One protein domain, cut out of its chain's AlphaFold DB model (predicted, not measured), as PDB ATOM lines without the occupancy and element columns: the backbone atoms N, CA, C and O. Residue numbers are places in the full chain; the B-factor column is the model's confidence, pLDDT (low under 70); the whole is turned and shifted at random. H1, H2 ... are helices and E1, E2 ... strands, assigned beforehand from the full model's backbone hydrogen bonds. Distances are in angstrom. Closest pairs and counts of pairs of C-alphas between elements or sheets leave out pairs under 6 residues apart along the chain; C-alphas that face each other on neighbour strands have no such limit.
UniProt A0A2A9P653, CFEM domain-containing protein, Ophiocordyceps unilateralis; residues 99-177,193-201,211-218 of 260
ATOM      1  N   GLN A  99     200.494 137.938 121.108       68.00
ATOM      2  CA  GLN A  99     199.261 138.740 121.207       68.00
ATOM      3  C   GLN A  99     198.542 138.903 119.873       68.00
ATOM      4  O   GLN A  99     197.321 139.024 119.836       68.00
ATOM      5  N   CYS A 100     199.291 138.893 118.775       82.50
ATOM      6  CA  CYS A 100     198.738 139.145 117.458       82.50
ATOM      7  C   CYS A 100     197.827 137.998 116.961       82.50
ATOM      8  O   CYS A 100     196.676 138.282 116.619       82.50
ATOM      9  N   PRO A 101     198.226 136.709 117.063       77.75
ATOM     10  CA  PRO A 101     197.333 135.578 116.794       77.75
ATOM     11  C   PRO A 101     196.070 135.606 117.654       77.75
ATOM     12  O   PRO A 101     194.962 135.437 117.151       77.75
ATOM     13  N   THR A 102     196.238 135.888 118.949       81.50
ATOM     14  CA  THR A 102     195.148 135.894 119.933       81.50
ATOM     15  C   THR A 102     194.127 136.994 119.637       81.50
ATOM     16  O   THR A 102     192.922 136.745 119.655       81.50
ATOM     17  N   ASN A 103     194.589 138.202 119.301       85.56
ATOM     18  CA  ASN A 103     193.710 139.303 118.909       85.56
ATOM     19  C   ASN A 103     192.970 138.997 117.605       85.56
ATOM     20  O   ASN A 103     191.760 139.201 117.542       85.56
ATOM     21  N   CYS A 104     193.657 138.440 116.606       87.69
ATOM     22  CA  CYS A 104     193.022 138.022 115.359       87.69
ATOM     23  C   CYS A 104     191.940 136.966 115.578       87.69
ATOM     24  O   CYS A 104     190.853 137.064 115.003       87.69
ATOM     25  N   LEU A 105     192.204 135.991 116.447       85.12
ATOM     26  CA  LEU A 105     191.229 134.972 116.811       85.12
ATOM     27  C   LEU A 105     190.005 135.609 117.488       85.12
ATOM     28  O   LEU A 105     188.873 135.370 117.071       85.12
ATOM     29  N   ASN A 106     190.219 136.490 118.468       86.50
ATOM     30  CA  ASN A 106     189.146 137.169 119.199       86.50
ATOM     31  C   ASN A 106     188.281 138.069 118.300       86.50
ATOM     32  O   ASN A 106     187.050 138.012 118.384       86.50
ATOM     33  N   SER A 107     188.890 138.856 117.411       84.88
ATOM     34  CA  SER A 107     188.165 139.688 116.441       84.88
ATOM     35  C   SER A 107     187.345 138.832 115.471       84.88
ATOM     36  O   SER A 107     186.170 139.108 115.228       84.88
ATOM     37  N   MET A 108     187.911 137.725 114.980       84.50
ATOM     38  CA  MET A 108     187.200 136.800 114.087       84.50
ATOM     39  C   MET A 108     186.022 136.098 114.775       84.50
ATOM     40  O   MET A 108     184.963 135.931 114.165       84.50
ATOM     41  N   ASN A 109     186.166 135.742 116.051       84.00
ATOM     42  CA  ASN A 109     185.126 135.063 116.834       84.00
ATOM     43  C   ASN A 109     183.952 135.966 117.222       84.00
ATOM     44  O   ASN A 109     182.878 135.467 117.562       84.00
ATOM     45  N   THR A 110     184.151 137.284 117.205       82.50
ATOM     46  CA  THR A 110     183.157 138.246 117.688       82.50
ATOM     47  C   THR A 110     182.504 139.032 116.559       82.50
ATOM     48  O   THR A 110     181.281 139.188 116.567       82.50
ATOM     49  N   GLU A 111     183.284 139.480 115.576       83.38
ATOM     50  CA  GLU A 111     182.787 140.314 114.479       83.38
ATOM     51  C   GLU A 111     182.380 139.480 113.264       83.38
ATOM     52  O   GLU A 111     181.298 139.671 112.702       83.38
ATOM     53  N   LYS A 112     183.207 138.498 112.883       81.69
ATOM     54  CA  LYS A 112     182.961 137.683 111.682       81.69
ATOM     55  C   LYS A 112     181.980 136.538 111.925       81.69
ATOM     56  O   LYS A 112     181.337 136.089 110.979       81.69
ATOM     57  N   ALA A 113     181.790 136.125 113.180       85.06
ATOM     58  CA  ALA A 113     180.819 135.095 113.546       85.06
ATOM     59  C   ALA A 113     179.399 135.423 113.069       85.06
ATOM     60  O   ALA A 113     178.767 134.602 112.400       85.06
ATOM     61  N   LYS A 114     178.947 136.664 113.289       85.38
ATOM     62  CA  LYS A 114     177.612 137.116 112.869       85.38
ATOM     63  C   LYS A 114     177.424 137.090 111.354       85.38
ATOM     64  O   LYS A 114     176.363 136.699 110.880       85.38
ATOM     65  N   GLY A 115     178.459 137.463 110.598       84.50
ATOM     66  CA  GLY A 115     178.433 137.424 109.132       84.50
ATOM     67  C   GLY A 115     178.370 136.006 108.558       84.50
ATOM     68  O   GLY A 115     177.890 135.819 107.445       84.50
ATOM     69  N   LEU A 116     178.810 135.003 109.324       85.00
ATOM     70  CA  LEU A 116     178.786 133.588 108.941       85.00
ATOM     71  C   LEU A 116     177.539 132.839 109.445       85.00
ATOM     72  O   LEU A 116     177.399 131.642 109.180       85.00
ATOM     73  N   GLY A 117     176.638 133.531 110.153       89.06
ATOM     74  CA  GLY A 117     175.447 132.939 110.767       89.06
ATOM     75  C   GLY A 117     175.742 132.103 112.016       89.06
ATOM     76  O   GLY A 117     174.920 131.270 112.387       89.06
ATOM     77  N   CYS A 118     176.904 132.304 112.643       90.88
ATOM     78  CA  CYS A 118     177.301 131.647 113.884       90.88
ATOM     79  C   CYS A 118     177.144 132.593 115.082       90.88
ATOM     80  O   CYS A 118     177.255 133.815 114.945       90.88
ATOM     81  N   GLU A 119     176.912 132.031 116.269       90.88
ATOM     82  CA  GLU A 119     176.872 132.810 117.507       90.88
ATOM     83  C   GLU A 119     178.287 133.234 117.941       90.88
ATOM     84  O   GLU A 119     179.294 132.630 117.556       90.88
ATOM     85  N   ASN A 120     178.384 134.303 118.734       87.81
ATOM     86  CA  ASN A 120     179.666 134.788 119.237       87.81
ATOM     87  C   ASN A 120     180.347 133.699 120.082       87.81
ATOM     88  O   ASN A 120     179.767 133.215 121.051       87.81
ATOM     89  N   ASN A 121     181.597 133.366 119.748       85.12
ATOM     90  CA  ASN A 121     182.368 132.278 120.370       85.12
ATOM     91  C   ASN A 121     181.789 130.860 120.177       85.12
ATOM     92  O   ASN A 121     182.201 129.936 120.878       85.12
ATOM     93  N   ASP A 122     180.883 130.647 119.216       89.56
ATOM     94  CA  ASP A 122     180.453 129.296 118.841       89.56
ATOM     95  C   ASP A 122     181.487 128.643 117.914       89.56
ATOM     96  O   ASP A 122     181.347 128.608 116.688       89.56
ATOM     97  N   PHE A 123     182.550 128.104 118.513       85.19
ATOM     98  CA  PHE A 123     183.604 127.397 117.785       85.19
ATOM     99  C   PHE A 123     183.069 126.194 117.008       85.19
ATOM    100  O   PHE A 123     183.596 125.868 115.949       85.19
ATOM    101  N   LYS A 124     181.989 125.558 117.464       88.06
ATOM    102  CA  LYS A 124     181.403 124.420 116.756       88.06
ATOM    103  C   LYS A 124     180.757 124.863 115.445       88.06
ATOM    104  O   LYS A 124     180.892 124.168 114.446       88.06
ATOM    105  N   CYS A 125     180.103 126.019 115.406       90.31
ATOM    106  CA  CYS A 125     179.620 126.588 114.149       90.31
ATOM    107  C   CYS A 125     180.774 127.154 113.306       90.31
ATOM    108  O   CYS A 125     180.891 126.829 112.123       90.31
ATOM    109  N   LEU A 126     181.674 127.933 113.911       88.31
ATOM    110  CA  LEU A 126     182.768 128.617 113.212       88.31
ATOM    111  C   LEU A 126     183.738 127.648 112.531       88.31
ATOM    112  O   LEU A 126     184.094 127.849 111.373       88.31
ATOM    113  N   CYS A 127     184.093 126.549 113.195       89.62
ATOM    114  CA  CYS A 127     184.989 125.530 112.648       89.62
ATOM    115  C   CYS A 127     184.397 124.769 111.450       89.62
ATOM    116  O   CYS A 127     185.141 124.142 110.701       89.62
ATOM    117  N   THR A 128     183.078 124.827 111.219       87.75
ATOM    118  CA  THR A 128     182.474 124.283 109.985       87.75
ATOM    119  C   THR A 128     182.624 125.221 108.790       87.75
ATOM    120  O   THR A 128     182.392 124.811 107.652       87.75
ATOM    121  N   LYS A 129     182.989 126.485 109.030       85.81
ATOM    122  CA  LYS A 129     183.083 127.524 108.010       85.81
ATOM    123  C   LYS A 129     184.541 127.763 107.646       85.81
ATOM    124  O   LYS A 129     185.331 128.301 108.415       85.81
ATOM    125  N   GLN A 130     184.873 127.429 106.409       82.94
ATOM    126  CA  GLN A 130     186.200 127.652 105.842       82.94
ATOM    127  C   GLN A 130     186.593 129.146 105.814       82.94
ATOM    128  O   GLN A 130     187.759 129.485 106.008       82.94
ATOM    129  N   ASP A 131     185.616 130.051 105.696       84.00
ATOM    130  CA  ASP A 131     185.820 131.507 105.740       84.00
ATOM    131  C   ASP A 131     186.341 132.037 107.082       84.00
ATOM    132  O   ASP A 131     186.896 133.142 107.139       84.00
ATOM    133  N   TRP A 132     186.130 131.294 108.170       87.81
ATOM    134  CA  TRP A 132     186.667 131.644 109.482       87.81
ATOM    135  C   TRP A 132     188.167 131.334 109.547       87.81
ATOM    136  O   TRP A 132     188.959 132.211 109.884       87.81
ATOM    137  N   VAL A 133     188.573 130.142 109.091       85.31
ATOM    138  CA  VAL A 133     189.987 129.725 109.023       85.31
ATOM    139  C   VAL A 133     190.790 130.637 108.090       85.31
ATOM    140  O   VAL A 133     191.879 131.091 108.447       85.31
ATOM    141  N   PHE A 134     190.237 130.979 106.920       85.94
ATOM    142  CA  PHE A 134     190.867 131.949 106.021       85.94
ATOM    143  C   PHE A 134     190.959 133.348 106.632       85.94
ATOM    144  O   PHE A 134     191.970 134.016 106.439       85.94
ATOM    145  N   GLY A 135     189.947 133.766 107.396       86.50
ATOM    146  CA  GLY A 135     189.960 135.045 108.098       86.50
ATOM    147  C   GLY A 135     191.105 135.148 109.106       86.50
ATOM    148  O   GLY A 135     191.798 136.159 109.133       86.50
ATOM    149  N   ILE A 136     191.357 134.094 109.886       86.12
ATOM    150  CA  ILE A 136     192.464 134.068 110.857       86.12
ATOM    151  C   ILE A 136     193.808 134.183 110.145       86.12
ATOM    152  O   ILE A 136     194.630 135.015 110.522       86.12
ATOM    153  N   ARG A 137     194.015 133.393 109.084       85.38
ATOM    154  CA  ARG A 137     195.246 133.438 108.284       85.38
ATOM    155  C   ARG A 137     195.516 134.843 107.755       85.38
ATOM    156  O   ARG A 137     196.638 135.327 107.848       85.38
ATOM    157  N   ASP A 138     194.486 135.471 107.202       84.50
ATOM    158  CA  ASP A 138     194.574 136.784 106.574       84.50
ATOM    159  C   ASP A 138     194.808 137.892 107.610       84.50
ATOM    160  O   ASP A 138     195.706 138.714 107.453       84.50
ATOM    161  N   CYS A 139     194.102 137.831 108.742       87.38
ATOM    162  CA  CYS A 139     194.320 138.748 109.854       87.38
ATOM    163  C   CYS A 139     195.752 138.660 110.386       87.38
ATOM    164  O   CYS A 139     196.402 139.684 110.565       87.38
ATOM    165  N   VAL A 140     196.274 137.450 110.598       86.31
ATOM    166  CA  VAL A 140     197.630 137.269 111.134       86.31
ATOM    167  C   VAL A 140     198.686 137.671 110.104       86.31
ATOM    168  O   VAL A 140     199.680 138.303 110.457       86.31
ATOM    169  N   ALA A 141     198.454 137.384 108.822       82.94
ATOM    170  CA  ALA A 141     199.340 137.821 107.748       82.94
ATOM    171  C   ALA A 141     199.410 139.353 107.643       82.94
ATOM    172  O   ALA A 141     200.503 139.891 107.473       82.94
ATOM    173  N   GLN A 142     198.277 140.050 107.786       80.62
ATOM    174  CA  GLN A 142     198.218 141.513 107.713       80.62
ATOM    175  C   GLN A 142     198.688 142.210 108.998       80.62
ATOM    176  O   GLN A 142     199.324 143.258 108.930       80.62
ATOM    177  N   ALA A 143     198.359 141.664 110.171       83.94
ATOM    178  CA  ALA A 143     198.596 142.331 111.451       83.94
ATOM    179  C   ALA A 143     199.951 141.979 112.079       83.94
ATOM    180  O   ALA A 143     200.492 142.780 112.842       83.94
ATOM    181  N   CYS A 144     200.494 140.789 111.797       79.69
ATOM    182  CA  CYS A 144     201.616 140.249 112.565       79.69
ATOM    183  C   CYS A 144     202.957 140.245 111.822       79.69
ATOM    184  O   CYS A 144     203.979 139.969 112.450       79.69
ATOM    185  N   ASN A 145     202.979 140.536 110.512       71.75
ATOM    186  CA  ASN A 145     204.178 140.616 109.657       71.75
ATOM    187  C   ASN A 145     205.180 139.448 109.814       71.75
ATOM    188  O   ASN A 145     206.364 139.585 109.505       71.75
ATOM    189  N   ASN A 146     204.727 138.290 110.302       74.81
ATOM    190  CA  ASN A 146     205.559 137.133 110.597       74.81
ATOM    191  C   ASN A 146     204.834 135.860 110.154       74.81
ATOM    192  O   ASN A 146     203.811 135.480 110.723       74.81
ATOM    193  N   GLY A 147     205.392 135.189 109.144       67.81
ATOM    194  CA  GLY A 147     204.816 133.967 108.582       67.81
ATOM    195  C   GLY A 147     204.741 132.806 109.576       67.81
ATOM    196  O   GLY A 147     203.831 131.989 109.475       67.81
ATOM    197  N   GLN A 148     205.626 132.755 110.578       74.69
ATOM    198  CA  GLN A 148     205.600 131.701 111.596       74.69
ATOM    199  C   GLN A 148     204.349 131.801 112.481       74.69
ATOM    200  O   GLN A 148     203.714 130.793 112.776       74.69
ATOM    201  N   GLN A 149     203.923 133.027 112.807       77.06
ATOM    202  CA  GLN A 149     202.729 133.262 113.625       77.06
ATOM    203  C   GLN A 149     201.443 132.826 112.920       77.06
ATOM    204  O   GLN A 149     200.472 132.468 113.578       77.06
ATOM    205  N   VAL A 150     201.434 132.823 111.582       78.00
ATOM    206  CA  VAL A 150     200.308 132.314 110.787       78.00
ATOM    207  C   VAL A 150     200.150 130.807 110.992       78.00
ATOM    208  O   VAL A 150     199.030 130.327 111.166       78.00
ATOM    209  N   VAL A 151     201.259 130.064 111.007       78.38
ATOM    210  CA  VAL A 151     201.255 128.612 111.231       78.38
ATOM    211  C   VAL A 151     200.806 128.290 112.655       78.38
ATOM    212  O   VAL A 151     199.960 127.415 112.845       78.38
ATOM    213  N   ASP A 152     201.303 129.034 113.643       78.69
ATOM    214  CA  ASP A 152     200.915 128.858 115.044       78.69
ATOM    215  C   ASP A 152     199.423 129.165 115.257       78.69
ATOM    216  O   ASP A 152     198.702 128.356 115.840       78.69
ATOM    217  N   ALA A 153     198.916 130.260 114.679       80.44
ATOM    218  CA  ALA A 153     197.498 130.621 114.745       80.44
ATOM    219  C   ALA A 153     196.580 129.560 114.119       80.44
ATOM    220  O   ALA A 153     195.498 129.273 114.635       80.44
ATOM    221  N   LEU A 154     197.004 128.963 113.002       82.75
ATOM    222  CA  LEU A 154     196.263 127.890 112.342       82.75
ATOM    223  C   LEU A 154     196.284 126.594 113.163       82.75
ATOM    224  O   LEU A 154     195.258 125.917 113.266       82.75
ATOM    225  N   ASN A 155     197.413 126.257 113.786       82.44
ATOM    226  CA  ASN A 155     197.505 125.105 114.681       82.44
ATOM    227  C   ASN A 155     196.624 125.277 115.928       82.44
ATOM    228  O   ASN A 155     195.923 124.335 116.311       82.44
ATOM    229  N   ASP A 156     196.581 126.476 116.507       82.06
ATOM    230  CA  ASP A 156     195.698 126.799 117.632       82.06
ATOM    231  C   ASP A 156     194.219 126.734 117.241       82.06
ATOM    232  O   ASP A 156     193.405 126.153 117.970       82.06
ATOM    233  N   ALA A 157     193.862 127.247 116.061       83.25
ATOM    234  CA  ALA A 157     192.513 127.114 115.520       83.25
ATOM    235  C   ALA A 157     192.131 125.635 115.350       83.25
ATOM    236  O   ALA A 157     191.054 125.225 115.788       83.25
ATOM    237  N   LYS A 158     193.035 124.806 114.807       84.31
ATOM    238  CA  LYS A 158     192.817 123.358 114.660       84.31
ATOM    239  C   LYS A 158     192.578 122.674 116.000       84.31
ATOM    240  O   LYS A 158     191.611 121.926 116.137       84.31
ATOM    241  N   ASN A 159     193.418 122.953 116.993       84.44
ATOM    242  CA  ASN A 159     193.280 122.385 118.332       84.44
ATOM    243  C   ASN A 159     191.976 122.833 119.006       84.44
ATOM    244  O   ASN A 159     191.307 122.036 119.665       84.44
ATOM    245  N   THR A 160     191.575 124.087 118.809       84.56
ATOM    246  CA  THR A 160     190.310 124.626 119.327       84.56
ATOM    247  C   THR A 160     189.110 123.931 118.689       84.56
ATOM    248  O   THR A 160     188.197 123.495 119.392       84.56
ATOM    249  N   CYS A 161     189.124 123.745 117.369       85.88
ATOM    250  CA  CYS A 161     188.081 123.000 116.670       85.88
ATOM    251  C   CYS A 161     188.020 121.541 117.126       85.88
ATOM    252  O   CYS A 161     186.934 121.026 117.407       85.88
ATOM    253  N   ALA A 162     189.181 120.896 117.275       86.69
ATOM    254  CA  ALA A 162     189.274 119.504 117.690       86.69
ATOM    255  C   ALA A 162     188.670 119.278 119.082       86.69
ATOM    256  O   ALA A 162     187.929 118.314 119.274       86.69
ATOM    257  N   GLN A 163     188.907 120.198 120.022       83.25
ATOM    258  CA  GLN A 163     188.289 120.169 121.353       83.25
ATOM    259  C   GLN A 163     186.757 120.296 121.309       83.25
ATOM    260  O   GLN A 163     186.071 119.760 122.174       83.25
ATOM    261  N   ASN A 164     186.216 120.942 120.276       79.62
ATOM    262  CA  ASN A 164     184.777 121.058 120.029       79.62
ATOM    263  C   ASN A 164     184.224 119.917 119.147       79.62
ATOM    264  O   ASN A 164     183.082 119.978 118.683       79.62
ATOM    265  N   GLY A 165     185.022 118.868 118.914       81.31
ATOM    266  CA  GLY A 165     184.637 117.685 118.143       81.31
ATOM    267  C   GLY A 165     184.680 117.871 116.625       81.31
ATOM    268  O   GLY A 165     184.166 117.019 115.902       81.31
ATOM    269  N   ILE A 166     185.280 118.957 116.127       82.75
ATOM    270  CA  ILE A 166     185.404 119.242 114.692       82.75
ATOM    271  C   ILE A 166     186.869 119.190 114.284       82.75
ATOM    272  O   ILE A 166     187.695 119.952 114.770       82.75
ATOM    273  N   GLN A 167     187.207 118.295 113.364       80.38
ATOM    274  CA  GLN A 167     188.542 118.262 112.776       80.38
ATOM    275  C   GLN A 167     188.562 119.207 111.575       80.38
ATOM    276  O   GLN A 167     187.761 119.048 110.656       80.38
ATOM    277  N   ILE A 168     189.459 120.193 111.595       77.75
ATOM    278  CA  ILE A 168     189.741 121.032 110.429       77.75
ATOM    279  C   ILE A 168     191.134 120.696 109.910       77.75
ATOM    280  O   ILE A 168     192.088 120.603 110.684       77.75
ATOM    281  N   ASP A 169     191.254 120.508 108.600       71.56
ATOM    282  CA  ASP A 169     192.564 120.445 107.968       71.56
ATOM    283  C   ASP A 169     193.016 121.866 107.624       71.56
ATOM    284  O   ASP A 169     192.367 122.576 106.858       71.56
ATOM    285  N   VAL A 170     194.110 122.305 108.242       66.62
ATOM    286  CA  VAL A 170     194.688 123.642 108.025       66.62
ATOM    287  C   VAL A 170     195.816 123.631 106.989       66.62
ATOM    288  O   VAL A 170     196.273 124.697 106.581       66.62
ATOM    289  N   ASN A 171     196.226 122.443 106.528       57.94
ATOM    290  CA  ASN A 171     197.268 122.240 105.520       57.94
ATOM    291  C   ASN A 171     196.709 122.183 104.081       57.94
ATOM    292  O   ASN A 171     197.475 122.208 103.120       57.94
ATOM    293  N   GLY A 172     195.387 122.149 103.923       51.28
ATOM    294  CA  GLY A 172     194.671 122.128 102.655       51.28
ATOM    295  C   GLY A 172     193.178 121.985 102.928       51.28
ATOM    296  O   GLY A 172     192.655 120.877 102.912       51.28
ATOM    297  N   ILE A 173     192.510 123.108 103.213       44.09
ATOM    298  CA  ILE A 173     191.167 123.149 103.809       44.09
ATOM    299  C   ILE A 173     190.163 122.260 103.061       44.09
ATOM    300  O   ILE A 173     189.605 122.650 102.038       44.09
ATOM    301  N   ASN A 174     189.917 121.076 103.624       38.38
ATOM    302  CA  ASN A 174     188.764 120.230 103.353       38.38
ATOM    303  C   ASN A 174     187.942 120.156 104.640       38.38
ATOM    304  O   ASN A 174     188.279 119.454 105.592       38.38
ATOM    305  N   THR A 175     186.849 120.908 104.670       37.72
ATOM    306  CA  THR A 175     185.771 120.738 105.638       37.72
ATOM    307  C   THR A 175     185.004 119.469 105.281       37.72
ATOM    308  O   THR A 175     184.239 119.431 104.322       37.72
ATOM    309  N   SER A 176     185.195 118.401 106.049       35.75
ATOM    310  CA  SER A 176     184.279 117.259 106.031       35.75
ATOM    311  C   SER A 176     183.862 116.923 107.451       35.75
ATOM    312  O   SER A 176     184.641 116.450 108.275       35.75
ATOM    313  N   ALA A 177     182.595 117.217 107.730       46.09
ATOM    314  CA  ALA A 177     181.901 116.727 108.899       46.09
ATOM    315  C   ALA A 177     181.703 115.209 108.746       46.09
ATOM    316  O   ALA A 177     180.906 114.772 107.923       46.09
ATOM    317  N   THR A 193     214.577 118.866 108.326       37.09
ATOM    318  CA  THR A 193     213.140 119.163 108.442       37.09
ATOM    319  C   THR A 193     212.688 119.950 107.210       37.09
ATOM    320  O   THR A 193     212.832 121.171 107.162       37.09
ATOM    321  N   VAL A 194     212.137 119.265 106.207       37.03
ATOM    322  CA  VAL A 194     211.521 119.918 105.042       37.03
ATOM    323  C   VAL A 194     210.062 120.240 105.362       37.03
ATOM    324  O   VAL A 194     209.210 119.352 105.415       37.03
ATOM    325  N   ALA A 195     209.759 121.521 105.569       43.66
ATOM    326  CA  ALA A 195     208.387 121.999 105.696       43.66
ATOM    327  C   ALA A 195     207.891 122.446 104.314       43.66
ATOM    328  O   ALA A 195     208.377 123.432 103.757       43.66
ATOM    329  N   THR A 196     206.930 121.709 103.750       41.53
ATOM    330  CA  THR A 196     206.297 122.067 102.471       41.53
ATOM    331  C   THR A 196     204.870 122.530 102.729       41.53
ATOM    332  O   THR A 196     204.056 121.785 103.276       41.53
ATOM    333  N   VAL A 197     204.569 123.771 102.347       46.97
ATOM    334  CA  VAL A 197     203.227 124.352 102.447       46.97
ATOM    335  C   VAL A 197     202.509 124.123 101.121       46.97
ATOM    336  O   VAL A 197     202.912 124.658 100.084       46.97
ATOM    337  N   PHE A 198     201.434 123.337 101.146       50.28
ATOM    338  CA  PHE A 198     200.599 123.075  99.977       50.28
ATOM    339  C   PHE A 198     199.395 124.016  99.963       50.28
ATOM    340  O   PHE A 198     198.753 124.255 100.981       50.28
ATOM    341  N   SER A 199     199.073 124.548  98.788       35.69
ATOM    342  CA  SER A 199     197.785 125.188  98.537       35.69
ATOM    343  C   SER A 199     196.917 124.203  97.775       35.69
ATOM    344  O   SER A 199     197.277 123.786  96.675       35.69
ATOM    345  N   THR A 200     195.793 123.814  98.372       42.88
ATOM    346  CA  THR A 200     194.831 122.913  97.732       42.88
ATOM    347  C   THR A 200     193.614 123.724  97.323       42.88
ATOM    348  O   THR A 200     192.966 124.341  98.170       42.88
ATOM    349  N   PHE A 201     193.325 123.756  96.026       36.75
ATOM    350  CA  PHE A 201     192.109 124.357  95.487       36.75
ATOM    351  C   PHE A 201     191.184 123.240  95.004       36.75
ATOM    352  O   PHE A 201     191.616 122.300  94.337       36.75
ATOM    353  N   PRO A 211     202.477 123.101  95.545       46.78
ATOM    354  CA  PRO A 211     203.379 123.557  96.597       46.78
ATOM    355  C   PRO A 211     203.600 125.067  96.437       46.78
ATOM    356  O   PRO A 211     204.029 125.522  95.380       46.78
ATOM    357  N   LEU A 212     203.255 125.847  97.464       48.16
ATOM    358  CA  LEU A 212     203.388 127.308  97.438       48.16
ATOM    359  C   LEU A 212     204.749 127.749  97.986       48.16
ATOM    360  O   LEU A 212     205.312 128.732  97.515       48.16
ATOM    361  N   VAL A 213     205.287 127.010  98.963       38.66
ATOM    362  CA  VAL A 213     206.594 127.271  99.577       38.66
ATOM    363  C   VAL A 213     207.212 125.946 100.018       38.66
ATOM    364  O   VAL A 213     206.561 125.160 100.708       38.66
ATOM    365  N   THR A 214     208.470 125.716  99.638       44.66
ATOM    366  CA  THR A 214     209.301 124.640 100.196       44.66
ATOM    367  C   THR A 214     210.437 125.298 100.964       44.66
ATOM    368  O   THR A 214     211.256 125.989 100.359       44.66
ATOM    369  N   THR A 215     210.473 125.122 102.283       41.78
ATOM    370  CA  THR A 215     211.588 125.601 103.106       41.78
ATOM    371  C   THR A 215     212.440 124.403 103.495       41.78
ATOM    372  O   THR A 215     212.021 123.571 104.304       41.78
ATOM    373  N   THR A 216     213.631 124.317 102.908       38.28
ATOM    374  CA  THR A 216     214.666 123.357 103.303       38.28
ATOM    375  C   THR A 216     215.539 124.020 104.360       38.28
ATOM    376  O   THR A 216     216.175 125.036 104.087       38.28
ATOM    377  N   ILE A 217     215.537 123.486 105.581       42.00
ATOM    378  CA  ILE A 217     216.388 123.978 106.668       42.00
ATOM    379  C   ILE A 217     217.656 123.121 106.693       42.00
ATOM    380  O   ILE A 217     217.732 122.142 107.435       42.00
ATOM    381  N   GLY A 218     218.622 123.520 105.866       34.59
ATOM    382  CA  GLY A 218     220.029 123.126 105.943       34.59
ATOM    383  C   GLY A 218     220.870 124.336 106.365       34.59
ATOM    384  O   GLY A 218     220.437 125.479 106.223       34.59
TER     385      GLY A 218
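AT A GLANCE: This is residues 99 to 177, 193 to 201 and 211 to 218 of the 260 residues of the protein "CFEM domain-containing protein" of Ophiocordyceps unilateralis (UniProt A0A2A9P653). H1 and H4 meet near their first residues and spread apart as a V, H3 packs on both of them and folds into a helical hairpin with H4, and the short H2 lies between the far ends of the V. A ribbon of two antiparallel strands, E1 and E2, extends the model along its longest axis, away from H1 and H2. The printed part has 96 residues, in the order H1, H2, H3, H4, E1, E2, and its class is mixed, helices and strands. It is compact, with a radius of gyration of the C-alphas of 13.6 A, yet elongated, spanning 45 by 29 by 23 A.

HOW THE PARTS SIT: E1, residues 194 to 201, and E2, residues 211 to 216, are antiparallel neighbours at 176 degrees; N 197 and O 213 are 2.9 A apart and N 215 and O 195 3.1 A, both within hydrogen-bond range. E2 is apart from H4, residues 147 to 163. H3, residues 130 to 144, and H4 touch, their closest C-alphas being those of Val 140 and Val 150, 5.6 A apart. This hairpin has a shallow tilt of 34.8 degrees, only just short of steep, opposite ways. H1, residues 99 to 115, touches H3 at a steep tilt of 38 degrees, opposite ways; the closest C-alphas, of Cys 104 and Cys 139, are 5.7 A apart. H1 touches H4 with residues 101 to 105 alone, at a steep tilt of 56 degrees, the same way; the closest C-alphas, of Pro 101 and Ala 153, are 5.4 A apart. Helix packing is mostly crossed, only just: 1 of these 3 pairs is at a shallow tilt. H2, residues 123 to 126, only just touches H1, with 3 pairs of C-alphas within 8 A; the closest are those of Ala 113 and Leu 126, 6.8 A. It only just touches H4, also with 3 pairs; the closest C-alphas are those of Phe 123 and Cys 161, 6.4 A. Every O i to N i+4 pair is within hydrogen-bond range in H3, 10 of 13 in H1 and 12 of 13 in H4; H2 is too short for such a pair.

IN THESE COORDINATES: E1 is 22.1 A long and E2, 13.1 A, ends at C-alpha 216 (214.666, 123.357, 103.303). H1, 24.1 A, begins at C-alpha 99 (199.261, 138.740, 121.207) and has a kink of 32 degrees near residue 109. H2 is 4.8 A long, H3 21.0 A and H4 25.0 A.

THE WHOLE: The C-alphas of Gly 117 and Gly 218, 45.9 A apart, are the two farthest apart. Residues 178 to 192 are not printed, a gap of 31.3 A between C-alphas 177 and 193; residues 202 to 210 are not printed, a gap of 11.4 A between C-alphas 201 and 211. No link printed whole is long; residues 164 to 177 hold no named element. Mean pLDDT of the printed part is 72.8, with residues 99, 147, 170 to 177, 193 to 201 and 211 to 218 under 70.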